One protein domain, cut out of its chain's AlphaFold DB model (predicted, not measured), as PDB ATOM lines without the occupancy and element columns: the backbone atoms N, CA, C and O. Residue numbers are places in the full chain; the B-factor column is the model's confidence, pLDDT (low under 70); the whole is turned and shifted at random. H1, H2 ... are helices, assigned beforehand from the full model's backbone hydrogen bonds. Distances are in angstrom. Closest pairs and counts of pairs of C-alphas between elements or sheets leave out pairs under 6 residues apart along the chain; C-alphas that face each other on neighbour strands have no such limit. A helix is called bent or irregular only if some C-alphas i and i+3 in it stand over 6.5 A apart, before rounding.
ATOM      1  N   ALA A  61      39.057  36.684 115.098       88.06
ATOM      2  CA  ALA A  61      40.147  37.473 114.534       88.06
ATOM      3  C   ALA A  61      39.992  38.975 114.838       88.06
ATOM      4  O   ALA A  61      40.970  39.629 115.206       88.06
ATOM      5  N   GLU A  62      38.773  39.513 114.736       85.56
ATOM      6  CA  GLU A  62      38.471  40.901 115.105       85.56
ATOM      7  C   GLU A  62      38.669  41.123 116.611       85.56
ATOM      8  O   GLU A  62      39.314  42.095 117.004       85.56
ATOM      9  N   ILE A  63      38.208  40.189 117.453       86.56
ATOM     10  CA  ILE A  63      38.393  40.258 118.912       86.56
ATOM     11  C   ILE A  63      39.881  40.256 119.268       86.56
ATOM     12  O   ILE A  63      40.322  41.041 120.112       86.56
ATOM     13  N   LYS A  64      40.674  39.392 118.625       88.69
ATOM     14  CA  LYS A  64      42.121  39.331 118.848       88.69
ATOM     15  C   LYS A  64      42.808  40.633 118.434       88.69
ATOM     16  O   LYS A  64      43.544  41.196 119.235       88.69
ATOM     17  N   SER A  65      42.493  41.149 117.246       87.94
ATOM     18  CA  SER A  65      43.023  42.428 116.758       87.94
ATOM     19  C   SER A  65      42.680  43.593 117.696       87.94
ATOM     20  O   SER A  65      43.530  44.427 118.020       87.94
ATOM     21  N   MET A  66      41.452  43.622 118.220       86.56
ATOM     22  CA  MET A  66      41.045  44.624 119.204       86.56
ATOM     23  C   MET A  66      41.794  44.488 120.529       86.56
ATOM     24  O   MET A  66      42.192  45.503 121.091       86.56
ATOM     25  N   ARG A  67      42.022  43.264 121.022       88.88
ATOM     26  CA  ARG A  67      42.846  43.034 122.221       88.88
ATOM     27  C   ARG A  67      44.281  43.492 122.013       88.88
ATOM     28  O   ARG A  67      44.829  44.142 122.894       88.88
ATOM     29  N   ASP A  68      44.862  43.213 120.854       88.31
ATOM     30  CA  ASP A  68      46.210  43.677 120.525       88.31
ATOM     31  C   ASP A  68      46.261  45.214 120.473       88.31
ATOM     32  O   ASP A  68      47.233  45.816 120.927       88.31
ATOM     33  N   SER A  69      45.174  45.852 120.025       86.25
ATOM     34  CA  SER A  69      45.028  47.313 120.007       86.25
ATOM     35  C   SER A  69      44.912  47.936 121.404       86.25
ATOM     36  O   SER A  69      45.262  49.100 121.563       86.25
ATOM     37  N   VAL A  70      44.467  47.188 122.427       89.19
ATOM     38  CA  VAL A  70      44.414  47.673 123.825       89.19
ATOM     39  C   VAL A  70      45.810  47.995 124.354       89.19
ATOM     40  O   VAL A  70      45.972  48.901 125.180       89.19
ATOM     41  N   ARG A  71      46.832  47.285 123.869       86.81
ATOM     42  CA  ARG A  71      48.214  47.453 124.308       86.81
ATOM     43  C   ARG A  71      48.727  48.837 123.896       86.81
ATOM     44  O   ARG A  71      49.041  49.077 122.737       86.81
ATOM     45  N   GLY A  72      48.839  49.740 124.870       81.25
ATOM     46  CA  GLY A  72      49.263  51.130 124.655       81.25
ATOM     47  C   GLY A  72      48.133  52.167 124.662       81.25
ATOM     48  O   GLY A  72      48.423  53.361 124.612       81.25
ATOM     49  N   MET A  73      46.870  51.748 124.781       87.75
ATOM     50  CA  MET A  73      45.751  52.659 125.044       87.75
ATOM     51  C   MET A  73      45.685  53.027 126.528       87.75
ATOM     52  O   MET A  73      46.122  52.261 127.390       87.75
ATOM     53  N   SER A  74      45.086  54.179 126.844       89.00
ATOM     54  CA  SER A  74      44.762  54.493 128.235       89.00
ATOM     55  C   SER A  74      43.650  53.573 128.744       89.00
ATOM     56  O   SER A  74      42.766  53.176 127.982       89.00
ATOM     57  N   VAL A  75      43.646  53.264 130.042       88.75
ATOM     58  CA  VAL A  75      42.599  52.425 130.663       88.75
ATOM     59  C   VAL A  75      41.195  52.967 130.395       88.75
ATOM     60  O   VAL A  75      40.295  52.191 130.087       88.75
ATOM     61  N   THR A  76      41.006  54.289 130.429       86.19
ATOM     62  CA  THR A  76      39.704  54.918 130.156       86.19
ATOM     63  C   THR A  76      39.253  54.724 128.711       86.19
ATOM     64  O   THR A  76      38.075  54.478 128.461       86.19
ATOM     65  N   GLN A  77      40.181  54.793 127.754       86.31
ATOM     66  CA  GLN A  77      39.879  54.586 126.340       86.31
ATOM     67  C   GLN A  77      39.668  53.100 126.021       86.31
ATOM     68  O   GLN A  77      38.741  52.749 125.295       86.31
ATOM     69  N   ALA A  78      40.489  52.223 126.599       88.19
ATOM     70  CA  ALA A  78      40.388  50.781 126.426       88.19
ATOM     71  C   ALA A  78      39.094  50.219 127.034       88.19
ATOM     72  O   ALA A  78      38.418  49.421 126.392       88.19
ATOM     73  N   ALA A  79      38.692  50.681 128.222       88.38
ATOM     74  CA  ALA A  79      37.450  50.265 128.880       88.38
ATOM     75  C   ALA A  79      36.182  50.644 128.093       88.38
ATOM     76  O   ALA A  79      35.123  50.050 128.298       88.38
ATOM     77  N   ALA A  80      36.271  51.621 127.186       87.12
ATOM     78  CA  ALA A  80      35.161  52.013 126.325       87.12
ATOM     79  C   ALA A  80      34.954  51.064 125.132       87.12
ATOM     80  O   ALA A  80      33.903  51.145 124.487       87.12
ATOM     81  N   LEU A  81      35.915  50.177 124.841       87.94
ATOM     82  CA  LEU A  81      35.853  49.279 123.694       87.94
ATOM     83  C   LEU A  81      34.737  48.227 123.836       87.94
ATOM     84  O   LEU A  81      34.510  47.710 124.933       87.94
ATOM     85  N   PRO A  82      34.106  47.828 122.715       87.00
ATOM     86  CA  PRO A  82      33.032  46.839 122.738       87.00
ATOM     87  C   PRO A  82      33.430  45.452 123.272       87.00
ATOM     88  O   PRO A  82      32.583  44.705 123.752       87.00
ATOM     89  N   ILE A  83      34.725  45.113 123.264       88.50
ATOM     90  CA  ILE A  83      35.244  43.847 123.819       88.50
ATOM     91  C   ILE A  83      35.020  43.679 125.326       88.50
ATOM     92  O   ILE A  83      35.133  42.560 125.821       88.50
ATOM     93  N   PHE A  84      34.694  44.758 126.044       89.38
ATOM     94  CA  PHE A  84      34.401  44.733 127.479       89.38
ATOM     95  C   PHE A  84      32.926  44.997 127.801       89.38
ATOM     96  O   PHE A  84      32.573  45.212 128.963       89.38
ATOM     97  N   ASP A  85      32.041  44.986 126.802       86.94
ATOM     98  CA  ASP A  85      30.622  45.277 127.025       86.94
ATOM     99  C   ASP A  85      29.914  44.196 127.840       86.94
ATOM    100  O   ASP A  85      29.052  44.508 128.657       86.94
ATOM    101  N   ASN A  86      30.357  42.946 127.714       86.88
ATOM    102  CA  ASN A  86      29.871  41.817 128.506       86.88
ATOM    103  C   ASN A  86      30.151  41.953 130.015       86.88
ATOM    104  O   ASN A  86      29.454  41.346 130.823       86.88
ATOM    105  N   VAL A  87      31.171  42.725 130.395       87.38
ATOM    106  CA  VAL A  87      31.565  42.955 131.794       87.38
ATOM    107  C   VAL A  87      31.199  44.360 132.278       87.38
ATOM    108  O   VAL A  87      31.515  44.741 133.408       87.38
ATOM    109  N   ARG A  88      30.519  45.155 131.446       85.50
ATOM    110  CA  ARG A  88      30.136  46.531 131.765       85.50
ATOM    111  C   ARG A  88      29.040  46.523 132.839       85.50
ATOM    112  O   ARG A  88      28.018  45.867 132.699       85.50
ATOM    113  N   GLY A  89      29.277  47.238 133.941       84.94
ATOM    114  CA  GLY A  89      28.408  47.232 135.129       84.94
ATOM    115  C   GLY A  89      28.846  46.265 136.236       84.94
ATOM    116  O   GLY A  89      28.348  46.363 137.356       84.94
ATOM    117  N   LEU A  90      29.821  45.390 135.971       88.94
ATOM    118  CA  LEU A  90      30.433  44.540 136.992       88.94
ATOM    119  C   LEU A  90      31.635  45.231 137.647       88.94
ATOM    120  O   LEU A  90      32.231  46.164 137.100       88.94
ATOM    121  N   ARG A  91      32.015  44.740 138.829       90.88
ATOM    122  CA  ARG A  91      33.233  45.143 139.539       90.88
ATOM    123  C   ARG A  91      34.160  43.948 139.723       90.88
ATOM    124  O   ARG A  91      33.703  42.863 140.063       90.88
ATOM    125  N   ALA A  92      35.456  44.175 139.547       87.75
ATOM    126  CA  ALA A  92      36.519  43.207 139.803       87.75
ATOM    127  C   ALA A  92      37.605  43.890 140.640       87.75
ATOM    128  O   ALA A  92      37.954  45.032 140.363       87.75
ATOM    129  N   CYS A  93      38.104  43.232 141.692       84.81
ATOM    130  CA  CYS A  93      39.180  43.759 142.550       84.81
ATOM    131  C   CYS A  93      38.965  45.212 143.039       84.81
ATOM    132  O   CYS A  93      39.907  45.991 143.134       84.81
ATOM    133  N   GLY A  94      37.715  45.593 143.336       85.50
ATOM    134  CA  GLY A  94      37.373  46.932 143.833       85.50
ATOM    135  C   GLY A  94      37.228  48.025 142.764       85.50
ATOM    136  O   GLY A  94      36.842  49.140 143.109       85.50
ATOM    137  N   MET A  95      37.447  47.713 141.485       87.38
ATOM    138  CA  MET A  95      37.329  48.651 140.363       87.38
ATOM    139  C   MET A  95      36.304  48.176 139.315       87.38
ATOM    140  O   MET A  95      35.856  47.025 139.376       87.38
ATOM    141  N   PRO A  96      35.881  49.029 138.363       91.31
ATOM    142  CA  PRO A  96      35.043  48.602 137.246       91.31
ATOM    143  C   PRO A  96      35.708  47.462 136.468       91.31
ATOM    144  O   PRO A  96      36.870  47.561 136.073       91.31
ATOM    145  N   ALA A  97      34.972  46.377 136.226       91.31
ATOM    146  CA  ALA A  97      35.507  45.209 135.533       91.31
ATOM    147  C   ALA A  97      36.111  45.537 134.146       91.31
ATOM    148  O   ALA A  97      37.198  45.033 133.868       91.31
ATOM    149  N   PRO A  98      35.519  46.417 133.306       91.12
ATOM    150  CA  PRO A  98      36.128  46.804 132.030       91.12
ATOM    151  C   PRO A  98      37.538  47.391 132.177       91.12
ATOM    152  O   PRO A  98      38.425  47.069 131.396       91.12
ATOM    153  N   GLU A  99      37.763  48.214 133.203       90.75
ATOM    154  CA  GLU A  99      39.065  48.831 133.472       90.75
ATOM    155  C   GLU A  99      40.079  47.800 133.975       90.75
ATOM    156  O   GLU A  99      41.230  47.795 133.536       90.75
ATOM    157  N   TYR A 100      39.641  46.892 134.850       90.44
ATOM    158  CA  TYR A 100      40.467  45.791 135.345       90.44
ATOM    159  C   TYR A 100      40.972  44.908 134.200       90.44
ATOM    160  O   TYR A 100      42.175  44.676 134.067       90.44
ATOM    161  N   TYR A 101      40.064  44.453 133.333       90.75
ATOM    162  CA  TYR A 101      40.438  43.623 132.192       90.75
ATOM    163  C   TYR A 101      41.263  44.403 131.167       90.75
ATOM    164  O   TYR A 101      42.235  43.859 130.652       90.75
ATOM    165  N   ALA A 102      40.961  45.681 130.917       91.31
ATOM    166  CA  ALA A 102      41.788  46.522 130.055       91.31
ATOM    167  C   ALA A 102      43.252  46.580 130.528       91.31
ATOM    168  O   ALA A 102      44.161  46.438 129.710       91.31
ATOM    169  N   MET A 103      43.497  46.709 131.837       90.12
ATOM    170  CA  MET A 103      44.860  46.663 132.387       90.12
ATOM    171  C   MET A 103      45.531  45.302 132.185       90.12
ATOM    172  O   MET A 103      46.707  45.259 131.829       90.12
ATOM    173  N   LEU A 104      44.797  44.195 132.349       90.25
ATOM    174  CA  LEU A 104      45.328  42.854 132.065       90.25
ATOM    175  C   LEU A 104      45.733  42.688 130.594       90.25
ATOM    176  O   LEU A 104      46.705  41.995 130.299       90.25
ATOM    177  N   TYR A 105      45.028  43.354 129.679       89.19
ATOM    178  CA  TYR A 105      45.362  43.390 128.252       89.19
ATOM    179  C   TYR A 105      46.426  44.443 127.887       89.19
ATOM    180  O   TYR A 105      46.746  44.615 126.712       89.19
ATOM    181  N   GLY A 106      47.030  45.116 128.872       87.44
ATOM    182  CA  GLY A 106      48.156  46.029 128.663       87.44
ATOM    183  C   GLY A 106      47.771  47.489 128.419       87.44
ATOM    184  O   GLY A 106      48.596  48.245 127.896       87.44
ATOM    185  N   ALA A 107      46.553  47.899 128.789       89.25
ATOM    186  CA  ALA A 107      46.202  49.314 128.854       89.25
ATOM    187  C   ALA A 107      46.982  50.003 129.980       89.25
ATOM    188  O   ALA A 107      47.113  49.473 131.088       89.25
ATOM    189  N   THR A 108      47.479  51.206 129.717       87.25
ATOM    190  CA  THR A 108      48.213  51.987 130.711       87.25
ATOM    191  C   THR A 108      47.241  52.841 131.523       87.25
ATOM    192  O   THR A 108      46.381  53.523 130.953       87.25
ATOM    193  N   PRO A 109      47.316  52.820 132.867       80.56
ATOM    194  CA  PRO A 109      46.535  53.750 133.666       80.56
ATOM    195  C   PRO A 109      46.907  55.165 133.234       80.56
ATOM    196  O   PRO A 109      48.081  55.451 132.986       80.56
ATOM    197  N   ALA A 110      45.903  56.035 133.098       70.75
ATOM    198  CA  ALA A 110      46.153  57.426 132.760       70.75
ATOM    199  C   ALA A 110      47.186  57.962 133.753       70.75
ATOM    200  O   ALA A 110      46.961  57.923 134.964       70.75
ATOM    201  N   SER A 111      48.339  58.393 133.235       58.97
ATOM    202  CA  SER A 111      49.347  59.057 134.046       58.97
ATOM    203  C   SER A 111      48.666  60.289 134.617       58.97
ATOM    204  O   SER A 111      48.415  61.254 133.894       58.97
ATOM    205  N   GLN A 112      48.274  60.228 135.891       57.69
ATOM    206  CA  GLN A 112      47.910  61.433 136.611       57.69
ATOM    207  C   GLN A 112      49.110  62.357 136.448       57.69
ATOM    208  O   GLN A 112      50.224  61.988 136.832       57.69
ATOM    209  N   ALA A 113      48.891  63.517 135.816       53.84
ATOM    210  CA  ALA A 113      49.887  64.575 135.788       53.84
ATOM    211  C   ALA A 113      50.439  64.690 137.216       53.84
ATOM    212  O   ALA A 113      49.626  64.694 138.146       53.84
ATOM    213  N   PRO A 114      51.768  64.657 137.410       53.50
ATOM    214  CA  PRO A 114      52.358  64.484 138.725       53.50
ATOM    215  C   PRO A 114      51.866  65.601 139.641       53.50
ATOM    216  O   PRO A 114      52.331  66.735 139.577       53.50
ATOM    217  N   ASN A 115      50.878  65.279 140.473       63.66
ATOM    218  CA  ASN A 115      50.439  66.163 141.527       63.66
ATOM    219  C   ASN A 115      51.589  66.220 142.540       63.66
ATOM    220  O   ASN A 115      52.208  65.197 142.849       63.66
ATOM    221  N   ARG A 116      51.891  67.414 143.046       66.00
ATOM    222  CA  ARG A 116      52.960  67.662 144.019       66.00
ATOM    223  C   ARG A 116      52.869  66.712 145.221       66.00
ATOM    224  O   ARG A 116      53.892  66.243 145.708       66.00
ATOM    225  N   GLU A 117      51.652  66.360 145.623       63.16
ATOM    226  CA  GLU A 117      51.356  65.402 146.696       63.16
ATOM    227  C   GLU A 117      51.757  63.959 146.334       63.16
ATOM    228  O   GLU A 117      52.292  63.231 147.167       63.16
ATOM    229  N   ALA A 118      51.567  63.549 145.076       61.28
ATOM    230  CA  ALA A 118      51.972  62.233 144.581       61.28
ATOM    231  C   ALA A 118      53.497  62.116 144.406       61.28
ATOM    232  O   ALA A 118      54.058  61.032 144.545       61.28
ATOM    233  N   ALA A 119      54.179  63.226 144.114       65.81
ATOM    234  CA  ALA A 119      55.640  63.273 144.091       65.81
ATOM    235  C   ALA A 119      56.223  63.171 145.510       65.81
ATOM    236  O   ALA A 119      57.151  62.399 145.736       65.81
ATOM    237  N   GLN A 120      55.630  63.887 146.474       74.06
ATOM    238  CA  GLN A 120      56.028  63.814 147.881       74.06
ATOM    239  C   GLN A 120      55.774  62.426 148.481       74.06
ATOM    240  O   GLN A 120      56.637  61.889 149.169       74.06
ATOM    241  N   SER A 121      54.632  61.794 148.199       71.38
ATOM    242  CA  SER A 121      54.354  60.449 148.722       71.38
ATOM    243  C   SER A 121      55.321  59.392 148.180       71.38
ATOM    244  O   SER A 121      55.703  58.482 148.917       71.38
ATOM    245  N   ARG A 122      55.778  59.534 146.927       74.88
ATOM    246  CA  ARG A 122      56.842  58.690 146.363       74.88
ATOM    247  C   ARG A 122      58.174  58.914 147.071       74.88
ATOM    248  O   ARG A 122      58.771  57.937 147.499       74.88
ATOM    249  N   SER A 123      58.584  60.167 147.291       78.56
ATOM    250  CA  SER A 123      59.840  60.442 148.003       78.56
ATOM    251  C   SER A 123      59.824  59.938 149.448       78.56
ATOM    252  O   SER A 123      60.818  59.387 149.902       78.56
ATOM    253  N   TYR A 124      58.696  60.064 150.160       80.94
ATOM    254  CA  TYR A 124      58.560  59.514 151.515       80.94
ATOM    255  C   TYR A 124      58.624  57.986 151.528       80.94
ATOM    256  O   TYR A 124      59.236  57.395 152.416       80.94
ATOM    257  N   ARG A 125      58.008  57.330 150.537       82.56
ATOM    258  CA  ARG A 125      58.090  55.875 150.391       82.56
ATOM    259  C   ARG A 125      59.527  55.425 150.129       82.56
ATOM    260  O   ARG A 125      59.962  54.456 150.742       82.56
ATOM    261  N   ASP A 126      60.236  56.107 149.239       86.50
ATOM    262  CA  ASP A 126      61.610  55.750 148.881       86.50
ATOM    263  C   ASP A 126      62.561  55.949 150.072       86.50
ATOM    264  O   ASP A 126      63.345  55.049 150.369       86.50
ATOM    265  N   GLN A 127      62.395  57.037 150.838       86.38
ATOM    266  CA  GLN A 127      63.110  57.255 152.102       86.38
ATOM    267  C   GLN A 127      62.846  56.138 153.117       86.38
ATOM    268  O   GLN A 127      63.784  55.590 153.681       86.38
ATOM    269  N   MET A 128      61.587  55.725 153.298       86.25
ATOM    270  CA  MET A 128      61.256  54.624 154.211       86.25
ATOM    271  C   MET A 128      61.899  53.295 153.775       86.25
ATOM    272  O   MET A 128      62.310  52.496 154.616       86.25
ATOM    273  N   ILE A 129      61.982  53.037 152.466       87.62
ATOM    274  CA  ILE A 129      62.636  51.835 151.928       87.62
ATOM    275  C   ILE A 129      64.147  51.890 152.181       87.62
ATOM    276  O   ILE A 129      64.726  50.876 152.575       87.62
ATOM    277  N   GLU A 130      64.777  53.046 151.976       86.31
ATOM    278  CA  GLU A 130      66.196  53.251 152.280       86.31
ATOM    279  C   GLU A 130      66.489  53.116 153.773       86.31
ATOM    280  O   GLU A 130      67.406  52.378 154.131       86.31
ATOM    281  N   ASP A 131      65.674  53.709 154.643       85.75
ATOM    282  CA  ASP A 131      65.820  53.595 156.096       85.75
ATOM    283  C   ASP A 131      65.697  52.139 156.561       85.75
ATOM    284  O   ASP A 131      66.524  51.652 157.331       85.75
ATOM    285  N   MET A 132      64.711  51.399 156.043       82.56
ATOM    286  CA  MET A 132      64.543  49.973 156.348       82.56
ATOM    287  C   MET A 132      65.719  49.135 155.838       82.56
ATOM    288  O   MET A 132      66.166  48.210 156.518       82.56
TER     289      MET A 132
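Overview. This is residues 61 to 132 of the 145 residues of an uncharacterized protein of Rhizobium rosettiformans (UniProt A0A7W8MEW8). A small compact body of four short helices, H1 to H4, has one long helix, H5, set well away from it at the end of an arm, and residues 112 to 132, of which 116 to 132 belong to H5, stick out free. In the body H4 packs on H2 and on H3, and H1 runs along one side of the body with its line at about a right angle to that of H3. The printed part has 72 residues with five named helices, in the order H1, H2, H3, H4, H5, and no named strand; the class is all helix. The whole is loose, with a radius of gyration of the C-alphas of 16.2 A, and spans 51 by 23 by 23 A, the free arm making much of the length.

Along the chain. H1 is residues 61 to 70, 14.4 A from first to last C-alpha, and begins at C-alpha 61 at (40.147, 37.473, 114.534). H2 is residues 75 to 78, 5.1 A long. H3 is residues 82 to 87, 10.0 A long, and is irregular: C-alphas 83 and 86 are 7.4 A apart. H4 is residues 97 to 104, 10.7 A long, beginning at C-alpha 97 at (35.507, 45.209, 135.533). H5, the longest helix, is residues 116 to 132, 24.5 A long, and ends at C-alpha 132 at (64.543, 49.973, 156.348).

Arrangement. H1 and H3 only just touch, with 3 pairs of C-alphas within 8 A, the closest those of Ile 63 and Ile 83 at 6.8 A; their lines are about perpendicular, at 87 degrees. H1 and H2 are close but not clearly touching, the closest C-alphas being those of Val 70 and Ala 78, 5.7 A apart. H2 touches H4, the closest C-alphas being those of Ala 78 and Ala 102 at 5.8 A. H3 touches H4, the closest C-alphas being those of Phe 84 and Pro 98 at 5.3 A, at a steep tilt of 59 degrees, opposite ways. H5 touches no helix. Residues 91 to 92 pair with residues 95 to 96, antiparallel. In H1, H4 and H5 every O i to N i+4 pair is within hydrogen-bond range; in H3 0 of 2 are, beside 2 of 3 O i to N i+3 pairs, and H2 is too short for an O i to N i+4 pair.

Size, cuts and confidence. The C-alphas of Ala 61 and Asp 131 are the two farthest apart, 51.4 A. Without the stretch that stands free, the body has 51 residues and spans 30 by 26 by 14 A. The printed part has no cut. The link from H4 to H5, 11 residues, is long; those from H1 to H2 and from H2 to H3 are tight, and that from H3 to H4 is short. The mean pLDDT of the printed part is 83.1, and residues 111 to 119 are under 70.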